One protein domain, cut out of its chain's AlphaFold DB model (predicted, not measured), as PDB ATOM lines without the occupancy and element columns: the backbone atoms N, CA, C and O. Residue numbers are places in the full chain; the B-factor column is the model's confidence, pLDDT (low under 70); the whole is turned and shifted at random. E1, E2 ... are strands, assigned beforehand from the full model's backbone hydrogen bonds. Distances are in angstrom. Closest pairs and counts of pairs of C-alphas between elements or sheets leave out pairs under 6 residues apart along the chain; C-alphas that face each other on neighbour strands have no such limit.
ATOM      1  N   ASP A 333      77.533 145.076 106.780       90.31
ATOM      2  CA  ASP A 333      76.192 144.542 107.050       90.31
ATOM      3  C   ASP A 333      75.591 145.101 108.362       90.31
ATOM      4  O   ASP A 333      74.399 144.912 108.613       90.31
ATOM      5  N   ASN A 334      76.384 145.829 109.163       89.56
ATOM      6  CA  ASN A 334      76.031 146.376 110.477       89.56
ATOM      7  C   ASN A 334      75.492 145.305 111.447       89.56
ATOM      8  O   ASN A 334      74.429 145.467 112.052       89.56
ATOM      9  N   ARG A 335      76.210 144.182 111.563       92.25
ATOM     10  CA  ARG A 335      75.914 143.089 112.505       92.25
ATOM     11  C   ARG A 335      76.326 143.417 113.940       92.25
ATOM     12  O   ARG A 335      75.813 142.780 114.852       92.25
ATOM     13  N   TYR A 336      77.199 144.396 114.146       90.69
ATOM     14  CA  TYR A 336      77.812 144.747 115.427       90.69
ATOM     15  C   TYR A 336      77.674 146.249 115.735       90.69
ATOM     16  O   TYR A 336      77.126 147.011 114.940       90.69
ATOM     17  N   TYR A 337      78.120 146.669 116.921       83.00
ATOM     18  CA  TYR A 337      78.174 148.067 117.367       83.00
ATOM     19  C   TYR A 337      79.081 148.933 116.479       83.00
ATOM     20  O   TYR A 337      80.168 148.497 116.107       83.00
ATOM     21  N   ASP A 338      78.692 150.183 116.217       80.62
ATOM     22  CA  ASP A 338      79.532 151.186 115.547       80.62
ATOM     23  C   ASP A 338      79.500 152.540 116.302       80.62
ATOM     24  O   ASP A 338      78.515 152.844 116.978       80.62
ATOM     25  N   PRO A 339      80.515 153.423 116.195       70.94
ATOM     26  CA  PRO A 339      80.512 154.736 116.860       70.94
ATOM     27  C   PRO A 339      79.386 155.707 116.440       70.94
ATOM     28  O   PRO A 339      79.311 156.839 116.935       70.94
ATOM     29  N   SER A 340      78.498 155.325 115.519       71.25
ATOM     30  CA  SER A 340      77.213 155.990 115.317       71.25
ATOM     31  C   SER A 340      76.192 155.686 116.420       71.25
ATOM     32  O   SER A 340      75.494 156.617 116.836       71.25
ATOM     33  N   ASP A 341      76.195 154.475 116.993       75.06
ATOM     34  CA  ASP A 341      75.363 154.100 118.145       75.06
ATOM     35  C   ASP A 341      75.671 154.971 119.378       75.06
ATOM     36  O   ASP A 341      74.756 155.333 120.122       75.06
ATOM     37  N   PHE A 342      76.940 155.365 119.557       65.06
ATOM     38  CA  PHE A 342      77.460 156.174 120.679       65.06
ATOM     39  C   PHE A 342      76.782 157.552 120.837       65.06
ATOM     40  O   PHE A 342      76.915 158.202 121.874       65.06
ATOM     41  N   GLN A 343      76.066 158.049 119.818       57.22
ATOM     42  CA  GLN A 343      75.457 159.388 119.846       57.22
ATOM     43  C   GLN A 343      74.064 159.456 120.493       57.22
ATOM     44  O   GLN A 343      73.507 160.552 120.601       57.22
ATOM     45  N   VAL A 344      73.502 158.331 120.942       49.06
ATOM     46  CA  VAL A 344      72.229 158.293 121.681       49.06
ATOM     47  C   VAL A 344      72.487 157.889 123.132       49.06
ATOM     48  O   VAL A 344      73.335 157.052 123.422       49.06
ATOM     49  N   LEU A 345      71.759 158.520 124.054       46.78
ATOM     50  CA  LEU A 345      71.862 158.266 125.490       46.78
ATOM     51  C   LEU A 345      71.604 156.783 125.819       46.78
ATOM     52  O   LEU A 345      70.627 156.207 125.349       46.78
ATOM     53  N   ILE A 346      72.481 156.235 126.667       57.56
ATOM     54  CA  ILE A 346      72.445 154.922 127.339       57.56
ATOM     55  C   ILE A 346      71.028 154.314 127.400       57.56
ATOM     56  O   ILE A 346      70.184 154.799 128.155       57.56
ATOM     57  N   GLY A 347      70.799 153.225 126.653       59.91
ATOM     58  CA  GLY A 347      69.617 152.363 126.803       59.91
ATOM     59  C   GLY A 347      68.996 151.817 125.510       59.91
ATOM     60  O   GLY A 347      68.579 150.663 125.499       59.91
ATOM     61  N   ASP A 348      68.933 152.611 124.435       74.69
ATOM     62  CA  ASP A 348      68.100 152.260 123.264       74.69
ATOM     63  C   ASP A 348      68.851 151.510 122.143       74.69
ATOM     64  O   ASP A 348      68.281 150.607 121.533       74.69
ATOM     65  N   ASN A 349      70.119 151.849 121.868       78.94
ATOM     66  CA  ASN A 349      70.885 151.312 120.721       78.94
ATOM     67  C   ASN A 349      71.618 149.985 121.000       78.94
ATOM     68  O   ASN A 349      72.079 149.315 120.078       78.94
ATOM     69  N   TYR A 350      71.756 149.604 122.268       82.56
ATOM     70  CA  TYR A 350      72.448 148.391 122.690       82.56
ATOM     71  C   TYR A 350      71.734 147.773 123.889       82.56
ATOM     72  O   TYR A 350      71.173 148.482 124.726       82.56
ATOM     73  N   ARG A 351      71.782 146.444 123.989       83.88
ATOM     74  CA  ARG A 351      71.546 145.732 125.245       83.88
ATOM     75  C   ARG A 351      72.879 145.233 125.783       83.88
ATOM     76  O   ARG A 351      73.819 145.030 125.021       83.88
ATOM     77  N   ILE A 352      72.942 145.024 127.089       79.38
ATOM     78  CA  ILE A 352      74.064 144.332 127.720       79.38
ATOM     79  C   ILE A 352      73.604 142.953 128.186       79.38
ATOM     80  O   ILE A 352      72.406 142.730 128.392       79.38
ATOM     81  N   ALA A 353      74.541 142.015 128.217       84.19
ATOM     82  CA  ALA A 353      74.334 140.637 128.621       84.19
ATOM     83  C   ALA A 353      75.606 140.106 129.280       84.19
ATOM     84  O   ALA A 353      76.701 140.546 128.944       84.19
ATOM     85  N   ASP A 354      75.457 139.137 130.171       80.75
ATOM     86  CA  ASP A 354      76.586 138.375 130.691       80.75
ATOM     87  C   ASP A 354      77.165 137.445 129.616       80.75
ATOM     88  O   ASP A 354      76.437 136.942 128.756       80.75
ATOM     89  N   ALA A 355      78.471 137.202 129.707       83.31
ATOM     90  CA  ALA A 355      79.196 136.199 128.936       83.31
ATOM     91  C   ALA A 355      80.145 135.433 129.867       83.31
ATOM     92  O   ALA A 355      81.338 135.721 129.950       83.31
ATOM     93  N   GLU A 356      79.598 134.470 130.615       83.44
ATOM     94  CA  GLU A 356      80.389 133.557 131.462       83.44
ATOM     95  C   GLU A 356      81.344 132.670 130.641       83.44
ATOM     96  O   GLU A 356      82.284 132.087 131.178       83.44
ATOM     97  N   ASP A 357      81.075 132.570 129.341       91.50
ATOM     98  CA  ASP A 357      81.739 131.766 128.329       91.50
ATOM     99  C   ASP A 357      82.864 132.500 127.579       91.50
ATOM    100  O   ASP A 357      83.637 131.837 126.880       91.50
ATOM    101  N   ILE A 358      83.009 133.823 127.744       92.12
ATOM    102  CA  ILE A 358      84.109 134.605 127.159       92.12
ATOM    103  C   ILE A 358      85.121 135.007 128.235       92.12
ATOM    104  O   ILE A 358      84.782 135.639 129.237       92.12
ATOM    105  N   THR A 359      86.394 134.725 127.977       92.94
ATOM    106  CA  THR A 359      87.521 135.206 128.785       92.94
ATOM    107  C   THR A 359      88.563 135.920 127.928       92.94
ATOM    108  O   THR A 359      88.549 135.831 126.696       92.94
ATOM    109  N   TYR A 360      89.480 136.640 128.573       94.44
ATOM    110  CA  TYR A 360      90.668 137.205 127.933       94.44
ATOM    111  C   TYR A 360      91.952 136.790 128.663       94.44
ATOM    112  O   TYR A 360      91.908 136.284 129.779       94.44
ATOM    113  N   THR A 361      93.107 136.991 128.040       94.19
ATOM    114  CA  THR A 361      94.435 136.831 128.656       94.19
ATOM    115  C   THR A 361      95.379 137.835 128.008       94.19
ATOM    116  O   THR A 361      95.277 138.049 126.799       94.19
ATOM    117  N   TYR A 362      96.278 138.464 128.764       93.44
ATOM    118  CA  TYR A 362      97.199 139.478 128.239       93.44
ATOM    119  C   TYR A 362      98.660 139.098 128.489       93.44
ATOM    120  O   TYR A 362      99.061 138.828 129.618       93.44
ATOM    121  N   ASP A 363      99.445 139.087 127.414       93.62
ATOM    122  CA  ASP A 363     100.886 138.854 127.432       93.62
ATOM    123  C   ASP A 363     101.610 140.197 127.262       93.62
ATOM    124  O   ASP A 363     101.710 140.731 126.154       93.62
ATOM    125  N   ALA A 364     102.107 140.727 128.382       90.31
ATOM    126  CA  ALA A 364     102.866 141.975 128.457       90.31
ATOM    127  C   ALA A 364     104.325 141.850 127.962       90.31
ATOM    128  O   ALA A 364     104.957 142.862 127.681       90.31
ATOM    129  N   ASP A 365     104.879 140.636 127.835       92.19
ATOM    130  CA  ASP A 365     106.195 140.425 127.199       92.19
ATOM    131  C   ASP A 365     106.070 140.427 125.656       92.19
ATOM    132  O   ASP A 365     107.068 140.612 124.948       92.19
ATOM    133  N   ALA A 366     104.858 140.204 125.128       93.88
ATOM    134  CA  ALA A 366     104.550 140.136 123.698       93.88
ATOM    135  C   ALA A 366     103.699 141.300 123.150       93.88
ATOM    136  O   ALA A 366     103.520 141.359 121.934       93.88
ATOM    137  N   ASP A 367     103.167 142.177 124.008       93.06
ATOM    138  CA  ASP A 367     102.151 143.192 123.682       93.06
ATOM    139  C   ASP A 367     100.922 142.608 122.950       93.06
ATOM    140  O   ASP A 367     100.492 143.108 121.909       93.06
ATOM    141  N   THR A 368     100.330 141.526 123.474       94.69
ATOM    142  CA  THR A 368      99.127 140.921 122.860       94.69
ATOM    143  C   THR A 368      98.040 140.554 123.860       94.69
ATOM    144  O   THR A 368      98.317 140.086 124.962       94.69
ATOM    145  N   ILE A 369      96.782 140.709 123.444       95.25
ATOM    146  CA  ILE A 369      95.600 140.248 124.182       95.25
ATOM    147  C   ILE A 369      94.917 139.115 123.411       95.25
ATOM    148  O   ILE A 369      94.668 139.224 122.213       95.25
ATOM    149  N   THR A 370      94.617 138.006 124.081       96.88
ATOM    150  CA  THR A 370      93.913 136.857 123.499       96.88
ATOM    151  C   THR A 370      92.540 136.722 124.124       96.88
ATOM    152  O   THR A 370      92.432 136.487 125.321       96.88
ATOM    153  N   PHE A 371      91.492 136.827 123.311       96.69
ATOM    154  CA  PHE A 371      90.124 136.519 123.721       96.69
ATOM    155  C   PHE A 371      89.811 135.059 123.406       96.69
ATOM    156  O   PHE A 371      90.174 134.569 122.338       96.69
ATOM    157  N   THR A 372      89.137 134.367 124.319       97.00
ATOM    158  CA  THR A 372      88.712 132.970 124.167       97.00
ATOM    159  C   THR A 372      87.206 132.887 124.336       97.00
ATOM    160  O   THR A 372      86.675 133.322 125.354       97.00
ATOM    161  N   ASN A 373      86.527 132.316 123.344       96.69
ATOM    162  CA  ASN A 373      85.085 132.114 123.334       96.69
ATOM    163  C   ASN A 373      84.786 130.619 123.503       96.69
ATOM    164  O   ASN A 373      85.052 129.817 122.611       96.69
ATOM    165  N   THR A 374      84.230 130.231 124.649       96.00
ATOM    166  CA  THR A 374      83.827 128.842 124.941       96.00
ATOM    167  C   THR A 374      82.341 128.562 124.679       96.00
ATOM    168  O   THR A 374      81.882 127.443 124.918       96.00
ATOM    169  N   GLY A 375      81.606 129.559 124.175       95.06
ATOM    170  CA  GLY A 375      80.172 129.511 123.897       95.06
ATOM    171  C   GLY A 375      79.794 128.788 122.604       95.06
ATOM    172  O   GLY A 375      80.633 128.223 121.900       95.06
ATOM    173  N   ASP A 376      78.498 128.821 122.276       96.00
ATOM    174  CA  ASP A 376      77.925 128.250 121.048       96.00
ATOM    175  C   ASP A 376      77.563 129.297 119.972       96.00
ATOM    176  O   ASP A 376      77.025 128.942 118.920       96.00
ATOM    177  N   THR A 377      77.911 130.571 120.196       94.56
ATOM    178  CA  THR A 377      77.741 131.678 119.237       94.56
ATOM    179  C   THR A 377      79.053 132.422 118.991       94.56
ATOM    180  O   THR A 377      79.865 132.569 119.900       94.56
ATOM    181  N   ASP A 378      79.274 132.878 117.755       95.44
ATOM    182  CA  ASP A 378      80.418 133.729 117.409       95.44
ATOM    183  C   ASP A 378      80.276 135.107 118.078       95.44
ATOM    184  O   ASP A 378      79.178 135.667 118.140       95.44
ATOM    185  N   VAL A 379      81.394 135.682 118.524       95.31
ATOM    186  CA  VAL A 379      81.433 137.018 119.140       95.31
ATOM    187  C   VAL A 379      82.445 137.913 118.427       95.31
ATOM    188  O   VAL A 379      83.382 137.429 117.791       95.31
ATOM    189  N   ALA A 380      82.265 139.227 118.514       95.12
ATOM    190  CA  ALA A 380      83.186 140.217 117.975       95.12
ATOM    191  C   ALA A 380      83.870 141.004 119.097       95.12
ATOM    192  O   ALA A 380      83.249 141.391 120.086       95.12
ATOM    193  N   VAL A 381      85.150 141.294 118.895       94.38
ATOM    194  CA  VAL A 381      85.941 142.231 119.689       94.38
ATOM    195  C   VAL A 381      86.248 143.433 118.807       94.38
ATOM    196  O   VAL A 381      86.919 143.307 117.783       94.38
ATOM    197  N   ILE A 382      85.750 144.600 119.200       91.81
ATOM    198  CA  ILE A 382      86.121 145.881 118.601       91.81
ATOM    199  C   ILE A 382      87.327 146.429 119.356       91.81
ATOM    200  O   ILE A 382      87.207 146.735 120.537       91.81
ATOM    201  N   ALA A 383      88.466 146.564 118.680       91.50
ATOM    202  CA  ALA A 383      89.629 147.265 119.210       91.50
ATOM    203  C   ALA A 383      89.575 148.734 118.769       91.50
ATOM    204  O   ALA A 383      89.443 149.026 117.578       91.50
ATOM    205  N   VAL A 384      89.682 149.658 119.717       87.75
ATOM    206  CA  VAL A 384      89.650 151.110 119.503       87.75
ATOM    207  C   VAL A 384      90.666 151.830 120.378       87.75
ATOM    208  O   VAL A 384      90.971 151.376 121.476       87.75
ATOM    209  N   ASP A 385      91.144 152.983 119.924       85.50
ATOM    210  CA  ASP A 385      91.910 153.907 120.759       85.50
ATOM    211  C   ASP A 385      91.010 154.736 121.707       85.50
ATOM    212  O   ASP A 385      89.774 154.671 121.676       85.50
ATOM    213  N   GLN A 386      91.636 155.594 122.517       78.50
ATOM    214  CA  GLN A 386      90.961 156.565 123.395       78.50
ATOM    215  C   GLN A 386      90.016 157.565 122.682       78.50
ATOM    216  O   GLN A 386      89.254 158.268 123.350       78.50
ATOM    217  N   TYR A 387      90.047 157.650 121.347       78.06
ATOM    218  CA  TYR A 387      89.194 158.510 120.525       78.06
ATOM    219  C   TYR A 387      88.081 157.736 119.786       78.06
ATOM    220  O   TYR A 387      87.230 158.361 119.148       78.06
ATOM    221  N   ASN A 388      87.996 156.409 119.954       77.19
ATOM    222  CA  ASN A 388      87.109 155.476 119.238       77.19
ATOM    223  C   ASN A 388      87.478 155.250 117.753       77.19
ATOM    224  O   ASN A 388      86.635 154.836 116.947       77.19
ATOM    225  N   VAL A 389      88.734 155.506 117.380       82.31
ATOM    226  CA  VAL A 389      89.302 155.127 116.080       82.31
ATOM    227  C   VAL A 389      89.685 153.640 116.133       82.31
ATOM    228  O   VAL A 389      90.306 153.224 117.110       82.31
ATOM    229  N   PRO A 390      89.322 152.810 115.133       84.06
ATOM    230  CA  PRO A 390      89.631 151.379 115.156       84.06
ATOM    231  C   PRO A 390      91.142 151.101 115.187       84.06
ATOM    232  O   PRO A 390      91.886 151.645 114.369       84.06
ATOM    233  N   HIS A 391      91.577 150.223 116.096       83.50
ATOM    234  CA  HIS A 391      92.971 149.798 116.240       83.50
ATOM    235  C   HIS A 391      93.252 148.519 115.433       83.50
ATOM    236  O   HIS A 391      92.468 147.570 115.461       83.50
ATOM    237  N   GLY A 392      94.366 148.493 114.694       85.94
ATOM    238  CA  GLY A 392      94.697 147.398 113.776       85.94
ATOM    239  C   GLY A 392      93.649 147.219 112.667       85.94
ATOM    240  O   GLY A 392      93.380 148.147 111.905       85.94
ATOM    241  N   ASP A 393      93.055 146.025 112.584       86.31
ATOM    242  CA  ASP A 393      91.932 145.707 111.684       86.31
ATOM    243  C   ASP A 393      90.571 146.191 112.246       86.31
ATOM    244  O   ASP A 393      89.552 146.145 111.556       86.31
ATOM    245  N   GLY A 394      90.538 146.686 113.489       87.75
ATOM    246  CA  GLY A 394      89.383 147.313 114.136       87.75
ATOM    247  C   GLY A 394      88.351 146.339 114.701       87.75
ATOM    248  O   GLY A 394      87.940 146.500 115.848       87.75
ATOM    249  N   LEU A 395      87.947 145.320 113.938       92.31
ATOM    250  CA  LEU A 395      87.025 144.274 114.391       92.31
ATOM    251  C   LEU A 395      87.624 142.886 114.186       92.31
ATOM    252  O   LEU A 395      88.026 142.514 113.086       92.31
ATOM    253  N   TYR A 396      87.597 142.102 115.257       95.06
ATOM    254  CA  TYR A 396      88.137 140.754 115.321       95.06
ATOM    255  C   TYR A 396      87.015 139.798 115.718       95.06
ATOM    256  O   TYR A 396      86.370 139.996 116.744       95.06
ATOM    257  N   LEU A 397      86.763 138.764 114.918       95.75
ATOM    258  CA  LEU A 397      85.827 137.704 115.298       95.75
ATOM    259  C   LEU A 397      86.532 136.680 116.193       95.75
ATOM    260  O   LEU A 397      87.697 136.345 115.961       95.75
ATOM    261  N   VAL A 398      85.809 136.165 117.182       97.31
ATOM    262  CA  VAL A 398      86.199 135.045 118.045       97.31
ATOM    263  C   VAL A 398      85.119 133.969 117.879       97.31
ATOM    264  O   VAL A 398      84.051 134.073 118.494       97.31
ATOM    265  N   PRO A 399      85.321 132.992 116.975       97.31
ATOM    266  CA  PRO A 399      84.310 131.982 116.681       97.31
ATOM    267  C   PRO A 399      83.938 131.128 117.898       97.31
ATOM    268  O   PRO A 399      84.727 130.986 118.833       97.31
ATOM    269  N   ALA A 400      82.744 130.539 117.869       96.75
ATOM    270  CA  ALA A 400      82.261 129.639 118.917       96.75
ATOM    271  C   ALA A 400      83.232 128.462 119.157       96.75
ATOM    272  O   ALA A 400      83.423 127.607 118.285       96.75
ATOM    273  N   GLY A 401      83.834 128.398 120.348       96.94
ATOM    274  CA  GLY A 401      84.822 127.381 120.724       96.94
ATOM    275  C   GLY A 401      86.270 127.671 120.300       96.94
ATOM    276  O   GLY A 401      87.108 126.771 120.404       96.94
ATOM    277  N   GLU A 402      86.581 128.878 119.816       98.31
ATOM    278  CA  GLU A 402      87.921 129.293 119.372       98.31
ATOM    279  C   GLU A 402      88.481 130.489 120.181       98.31
ATOM    280  O   GLU A 402      87.811 131.079 121.032       98.31
ATOM    281  N   SER A 403      89.744 130.845 119.919       97.75
ATOM    282  CA  SER A 403      90.436 131.988 120.533       97.75
ATOM    283  C   SER A 403      91.086 132.868 119.466       97.75
ATOM    284  O   SER A 403      91.674 132.352 118.514       97.75
ATOM    285  N   THR A 404      91.064 134.184 119.672       97.69
ATOM    286  CA  THR A 404      91.654 135.181 118.766       97.69
ATOM    287  C   THR A 404      92.617 136.084 119.530       97.69
ATOM    288  O   THR A 404      92.222 136.789 120.459       97.69
ATOM    289  N   THR A 405      93.885 136.075 119.116       96.81
ATOM    290  CA  THR A 405      94.935 136.974 119.614       96.81
ATOM    291  C   THR A 405      94.983 138.251 118.779       96.81
ATOM    292  O   THR A 405      94.985 138.191 117.548       96.81
ATOM    293  N   ILE A 406      95.043 139.396 119.454       95.06
ATOM    294  CA  ILE A 406      95.042 140.742 118.884       95.06
ATOM    295  C   ILE A 406      96.306 141.477 119.352       95.06
ATOM    296  O   ILE A 406      96.736 141.323 120.497       95.06
ATOM    297  N   ASP A 407      96.891 142.273 118.458       93.25
ATOM    298  CA  ASP A 407      97.992 143.189 118.770       93.25
ATOM    299  C   ASP A 407      97.504 144.282 119.739       93.25
ATOM    300  O   ASP A 407      96.468 144.923 119.512       93.25
ATOM    301  N   ALA A 408      98.226 144.447 120.843       91.50
ATOM    302  CA  ALA A 408      97.968 145.438 121.880       91.50
ATOM    303  C   ALA A 408      99.109 146.459 122.021       91.50
ATOM    304  O   ALA A 408      99.073 147.290 122.927       91.50
ATOM    305  N   SER A 409     100.091 146.437 121.112       87.00
ATOM    306  CA  SER A 409     101.130 147.462 121.050       87.00
ATOM    307  C   SER A 409     100.562 148.766 120.476       87.00
ATOM    308  O   SER A 409     100.085 148.819 119.342       87.00
ATOM    309  N   GLY A 410     100.601 149.844 121.262       79.38
ATOM    310  CA  GLY A 410     100.047 151.139 120.867       79.38
ATOM    311  C   GLY A 410      99.799 152.077 122.047       79.38
ATOM    312  O   GLY A 410     100.241 151.822 123.166       79.38
ATOM    313  N   ASP A 411      99.078 153.167 121.786       74.56
ATOM    314  CA  ASP A 411      98.417 153.942 122.840       74.56
ATOM    315  C   ASP A 411      97.194 153.170 123.390       74.56
ATOM    316  O   ASP A 411      96.780 152.150 122.830       74.56
ATOM    317  N   ILE A 412      96.621 153.667 124.497       71.56
ATOM    318  CA  ILE A 412      95.534 153.038 125.277       71.56
ATOM    319  C   ILE A 412      94.479 152.396 124.365       71.56
ATOM    320  O   ILE A 412      93.717 153.097 123.691       71.56
ATOM    321  N   SER A 413      94.425 151.063 124.392       82.25
ATOM    322  CA  SER A 413      93.586 150.260 123.505       82.25
ATOM    323  C   SER A 413      92.423 149.638 124.277       82.25
ATOM    324  O   SER A 413      92.601 148.867 125.221       82.25
ATOM    325  N   GLY A 414      91.210 150.011 123.877       89.75
ATOM    326  CA  GLY A 414      89.945 149.506 124.382       89.75
ATOM    327  C   GLY A 414      89.375 148.411 123.486       89.75
ATOM    328  O   GLY A 414      89.215 148.602 122.286       89.75
ATOM    329  N   TYR A 415      89.018 147.284 124.084       92.19
ATOM    330  CA  TYR A 415      88.508 146.082 123.439       92.19
ATOM    331  C   TYR A 415      87.060 145.854 123.880       92.19
ATOM    332  O   TYR A 415      86.805 145.334 124.966       92.19
ATOM    333  N   VAL A 416      86.099 146.288 123.063       91.00
ATOM    334  CA  VAL A 416      84.658 146.130 123.310       91.00
ATOM    335  C   VAL A 416      84.222 144.755 122.809       91.00
ATOM    336  O   VAL A 416      84.210 144.504 121.605       91.00
ATOM    337  N   VAL A 417      83.865 143.865 123.731       92.75
ATOM    338  CA  VAL A 417      83.449 142.486 123.444       92.75
ATOM    339  C   VAL A 417      81.929 142.434 123.321       92.75
ATOM    340  O   VAL A 417      81.220 142.962 124.180       92.75
ATOM    341  N   GLN A 418      81.417 141.824 122.251       92.94
ATOM    342  CA  GLN A 418      79.998 141.881 121.898       92.94
ATOM    343  C   GLN A 418      79.514 140.703 121.037       92.94
ATOM    344  O   GLN A 418      80.287 140.077 120.318       92.94
ATOM    345  N   GLY A 419      78.210 140.446 121.068       93.81
ATOM    346  CA  GLY A 419      77.501 139.556 120.149       93.81
ATOM    347  C   GLY A 419      76.804 140.331 119.029       93.81
ATOM    348  O   GLY A 419      76.702 141.561 119.067       93.81
ATOM    349  N   GLU A 420      76.294 139.605 118.033       94.31
ATOM    350  CA  GLU A 420      75.515 140.191 116.934       94.31
ATOM    351  C   GLU A 420      74.285 140.971 117.423       94.31
ATOM    352  O   GLU A 420      73.672 140.624 118.433       94.31
ATOM    353  N   ARG A 421      73.870 142.000 116.674       93.06
ATOM    354  CA  ARG A 421      72.659 142.775 116.964       93.06
ATOM    355  C   ARG A 421      71.434 141.866 117.100       93.06
ATOM    356  O   ARG A 421      71.208 140.961 116.298       93.06
ATOM    357  N   ASP A 422      70.614 142.142 118.111       92.06
ATOM    358  CA  ASP A 422      69.389 141.388 118.363       92.06
ATOM    359  C   ASP A 422      68.274 141.676 117.336       92.06
ATOM    360  O   ASP A 422      68.417 142.486 116.419       92.06
ATOM    361  N   ALA A 423      67.127 141.007 117.491       92.94
ATOM    362  CA  ALA A 423      65.981 141.152 116.588       92.94
ATOM    363  C   ALA A 423      65.365 142.568 116.570       92.94
ATOM    364  O   ALA A 423      64.605 142.890 115.654       92.94
ATOM    365  N   GLU A 424      65.705 143.420 117.545       91.50
ATOM    366  CA  GLU A 424      65.328 144.832 117.590       91.50
ATOM    367  C   GLU A 424      66.396 145.756 116.968       91.50
ATOM    368  O   GLU A 424      66.156 146.956 116.830       91.50
ATOM    369  N   GLY A 425      67.545 145.215 116.542       90.56
ATOM    370  CA  GLY A 425      68.663 145.950 115.941       90.56
ATOM    371  C   GLY A 425      69.669 146.511 116.953       90.56
ATOM    372  O   GLY A 425      70.486 147.363 116.596       90.56
ATOM    373  N   ARG A 426      69.624 146.060 118.211       89.44
ATOM    374  CA  ARG A 426      70.490 146.563 119.285       89.44
ATOM    375  C   ARG A 426      71.736 145.702 119.409       89.44
ATOM    376  O   ARG A 426      71.611 144.482 119.495       89.44
ATOM    377  N   ALA A 427      72.919 146.311 119.467       86.94
ATOM    378  CA  ALA A 427      74.159 145.566 119.707       86.94
ATOM    379  C   ALA A 427      74.116 144.860 121.075       86.94
ATOM    380  O   ALA A 427      73.537 145.403 122.019       86.94
ATOM    381  N   ILE A 428      74.709 143.669 121.191       89.94
ATOM    382  CA  ILE A 428      74.811 142.944 122.466       89.94
ATOM    383  C   ILE A 428      76.204 143.194 123.031       89.94
ATOM    384  O   ILE A 428      77.126 142.462 122.701       89.94
ATOM    385  N   ILE A 429      76.390 144.209 123.870       88.88
ATOM    386  CA  ILE A 429      77.691 144.408 124.523       88.88
ATOM    387  C   ILE A 429      77.801 143.409 125.682       88.88
ATOM    388  O   ILE A 429      76.920 143.350 126.537       88.88
ATOM    389  N   TYR A 430      78.875 142.625 125.706       88.19
ATOM    390  CA  TYR A 430      79.201 141.750 126.830       88.19
ATOM    391  C   TYR A 430      80.055 142.498 127.855       88.19
ATOM    392  O   TYR A 430      79.733 142.504 129.034       88.19
ATOM    393  N   GLY A 431      81.083 143.226 127.409       86.69
ATOM    394  CA  GLY A 431      81.912 144.042 128.296       86.69
ATOM    395  C   GLY A 431      83.053 144.745 127.568       86.69
ATOM    396  O   GLY A 431      83.099 144.776 126.338       86.69
ATOM    397  N   MET A 432      83.986 145.313 128.330       87.19
ATOM    398  CA  MET A 432      85.202 145.932 127.804       87.19
ATOM    399  C   MET A 432      86.439 145.327 128.463       87.19
ATOM    400  O   MET A 432      86.402 145.009 129.649       87.19
ATOM    401  N   VAL A 433      87.556 145.269 127.747       88.81
ATOM    402  CA  VAL A 433      88.900 145.216 128.344       88.81
ATOM    403  C   VAL A 433      89.682 146.432 127.867       88.81
ATOM    404  O   VAL A 433      89.595 146.795 126.704       88.81
ATOM    405  N   VAL A 434      90.425 147.089 128.747       87.94
ATOM    406  CA  VAL A 434      91.354 148.168 128.399       87.94
ATOM    407  C   VAL A 434      92.766 147.685 128.689       87.94
ATOM    408  O   VAL A 434      93.018 147.188 129.787       87.94
ATOM    409  N   VAL A 435      93.663 147.841 127.717       88.81
ATOM    410  CA  VAL A 435      95.111 147.664 127.878       88.81
ATOM    411  C   VAL A 435      95.744 149.052 128.010       88.81
ATOM    412  O   VAL A 435      95.524 149.923 127.163       88.81
ATOM    413  N   GLN A 436      96.512 149.268 129.079       84.56
ATOM    414  CA  GLN A 436      97.258 150.501 129.334       84.56
ATOM    415  C   GLN A 436      98.464 150.229 130.249       84.56
ATOM    416  O   GLN A 436      98.315 149.551 131.262       84.56
ATOM    417  N   ASP A 437      99.616 150.851 129.965       82.12
ATOM    418  CA  ASP A 437     100.805 150.872 130.841       82.12
ATOM    419  C   ASP A 437     101.192 149.464 131.362       82.12
ATOM    420  O   ASP A 437     101.290 149.244 132.571       82.12
ATOM    421  N   ASP A 438     101.349 148.510 130.436       81.19
ATOM    422  CA  ASP A 438     101.663 147.089 130.671       81.19
ATOM    423  C   ASP A 438     100.639 146.346 131.568       81.19
ATOM    424  O   ASP A 438     100.942 145.311 132.167       81.19
ATOM    425  N   SER A 439      99.411 146.869 131.685       79.06
ATOM    426  CA  SER A 439      98.351 146.343 132.553       79.06
ATOM    427  C   SER A 439      96.991 146.254 131.853       79.06
ATOM    428  O   SER A 439      96.712 146.987 130.899       79.06
ATOM    429  N   THR A 440      96.123 145.366 132.348       78.19
ATOM    430  CA  THR A 440      94.744 145.215 131.868       78.19
ATOM    431  C   THR A 440      93.698 145.510 132.923       78.19
ATOM    432  O   THR A 440      93.877 145.302 134.121       78.19
ATOM    433  N   LEU A 441      92.553 145.969 132.430       75.00
ATOM    434  CA  LEU A 441      91.385 146.322 133.211       75.00
ATOM    435  C   LEU A 441      90.145 145.918 132.418       75.00
ATOM    436  O   LEU A 441      89.827 146.568 131.419       75.00
ATOM    437  N   SER A 442      89.396 144.902 132.858       74.44
ATOM    438  CA  SER A 442      88.041 144.746 132.325       74.44
ATOM    439  C   SER A 442      87.124 145.792 132.950       74.44
ATOM    440  O   SER A 442      86.973 145.849 134.170       74.44
ATOM    441  N   GLN A 443      86.525 146.639 132.112       64.12
ATOM    442  CA  GLN A 443      85.507 147.590 132.545       64.12
ATOM    443  C   GLN A 443      84.120 147.031 132.249       64.12
ATOM    444  O   GLN A 443      83.811 146.621 131.127       64.12
ATOM    445  N   ASN A 444      83.260 147.084 133.260       59.97
ATOM    446  CA  ASN A 444      81.833 146.916 133.075       59.97
ATOM    447  C   ASN A 444      81.235 148.226 132.526       59.97
ATOM    448  O   ASN A 444      81.332 149.273 133.168       59.97
ATOM    449  N   PHE A 445      80.607 148.170 131.349       52.62
ATOM    450  CA  PHE A 445      80.036 149.346 130.686       52.62
ATOM    451  C   PHE A 445      78.719 149.857 131.299       52.62
ATOM    452  O   PHE A 445      78.310 150.976 130.980       52.62
ATOM    453  N   ASN A 446      77.995 149.064 132.102       45.72
ATOM    454  CA  ASN A 446      76.626 149.404 132.516       45.72
ATOM    455  C   ASN A 446      76.149 148.568 133.720       45.72
ATOM    456  O   ASN A 446      76.500 147.401 133.816       45.72
ATOM    457  N   PRO A 447      75.247 149.074 134.580       43.12
ATOM    458  CA  PRO A 447      74.635 148.332 135.693       43.12
ATOM    459  C   PRO A 447      73.897 146.989 135.439       43.12
ATOM    460  O   PRO A 447      73.094 146.623 136.288       43.12
ATOM    461  N   PHE A 448      74.089 146.257 134.334       41.16
ATOM    462  CA  PHE A 448      73.258 145.084 133.990       41.16
ATOM    463  C   PHE A 448      73.968 143.940 133.221       41.16
ATOM    464  O   PHE A 448      73.305 143.235 132.464       41.16
ATOM    465  N   GLY A 449      75.282 143.756 133.373       42.78
ATOM    466  CA  GLY A 449      75.999 142.575 132.855       42.78
ATOM    467  C   GLY A 449      77.481 142.564 133.238       42.78
ATOM    468  O   GLY A 449      78.020 143.612 133.587       42.78
ATOM    469  N   GLY A 450      78.114 141.394 133.239       55.34
ATOM    470  CA  GLY A 450      79.442 141.173 133.815       55.34
ATOM    471  C   GLY A 450      80.642 141.761 133.055       55.34
ATOM    472  O   GLY A 450      80.620 141.987 131.851       55.34
ATOM    473  N   ALA A 451      81.742 141.967 133.782       69.06
ATOM    474  CA  ALA A 451      83.055 142.213 133.188       69.06
ATOM    475  C   ALA A 451      83.591 140.932 132.512       69.06
ATOM    476  O   ALA A 451      83.360 139.829 133.012       69.06
ATOM    477  N   ILE A 452      84.334 141.069 131.410       83.31
ATOM    478  CA  ILE A 452      84.981 139.927 130.744       83.31
ATOM    479  C   ILE A 452      86.109 139.440 131.651       83.31
ATOM    480  O   ILE A 452      86.984 140.218 132.035       83.31
ATOM    481  N   ARG A 453      86.090 138.160 132.028       81.12
ATOM    482  CA  ARG A 453      87.033 137.629 133.020       81.12
ATOM    483  C   ARG A 453      88.412 137.388 132.406       81.12
ATOM    484  O   ARG A 453      88.528 136.874 131.296       81.12
ATOM    485  N   ASP A 454      89.450 137.743 133.154       85.06
ATOM    486  CA  ASP A 454      90.822 137.317 132.875       85.06
ATOM    487  C   ASP A 454      90.929 135.809 133.163       85.06
ATOM    488  O   ASP A 454      90.507 135.350 134.224       85.06
ATOM    489  N   ALA A 455      91.434 135.034 132.206       82.44
ATOM    490  CA  ALA A 455      91.529 133.580 132.281       82.44
ATOM    491  C   ALA A 455      92.663 133.095 133.198       82.44
ATOM    492  O   ALA A 455      92.582 131.977 133.712       82.44
TER     493      ALA A 455
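This is residues 333 to 455 of the 588 residues of an uncharacterized protein of Gordonia sp. HNM0687 (UniProt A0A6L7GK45). Two sheets lie face to face as a sandwich, a strongly twisted sheet of E1, E4, E5, E7, E8 and E9 and a smaller one of E2, E3 and E6, with strands running nearly in line. At one side of the sandwich edge strands E5 and E6 come close; at the other, the last stretch, residues 444 to 455, folds back from E9 to pair briefly with E2. The 123 printed residues hold nine named strands, E1 to E9 in chain order, and no named helix; 58 residues, under half, are in named elements, and the class is all strand. The larger sheet is branched and mixed, the smaller antiparallel in the order E2, E3, E6. The whole is compact, with a radius of gyration of the C-alphas of 13.4 A, and spans 42 by 32 by 29 A.

In the larger sheet, E8, residues 427 to 436, is the longest strand at 25.5 A and bends by 63 degrees at residue 430. E7 is residues 413 to 419, 19.6 A; E4 is 379 to 385, 19.9 A; E5 is 390 to 398, 16.9 A, and bends by 69 degrees at residue 393. E1 is residues 350 to 352, beginning at C-alpha 350 (72.448, 148.391, 122.690), and E9 is 439 to 443, ending at C-alpha 443 (85.507, 147.590, 132.545). In the other sheet E2 is residues 358 to 363, 17.3 A; E3 is 368 to 373, 16.6 A; E6 is 403 to 407, 13.6 A.

E8 has E7 on one side, antiparallel, with N 415 and O 433 at 2.7 A, and E1 and E9 on the other side. E1 is parallel to E8, with N 351 and O 427 at 2.8 A; E9 is antiparallel, with N 434 and O 441 at 2.8 A. E7, E8 and E9 form a meander, each strand the antiparallel neighbour of the one before. E4 has E7 on one side, with N 382 and O 416 at 2.9 A, and edge strand E5 on the other side, with N 381 and O 396 at 2.8 A, both antiparallel to it. In the smaller sheet E3 pairs with E2 through N 361 and O 370, 2.8 A, and with E6 through N 404 and O 371, 2.8 A. The facing parts of the sheets are 9.1 A centre to centre. The closest C-alphas of E5 and E6, Val 398 and Thr 404, are 5.5 A apart.

The farthest C-alphas, Asp 365 and Glu 424, are 42.2 A apart. The printed part has no cut, and no link is long. Residues 342 to 347 and 443 to 451 are under pLDDT 70; the mean of the printed part is 84.2.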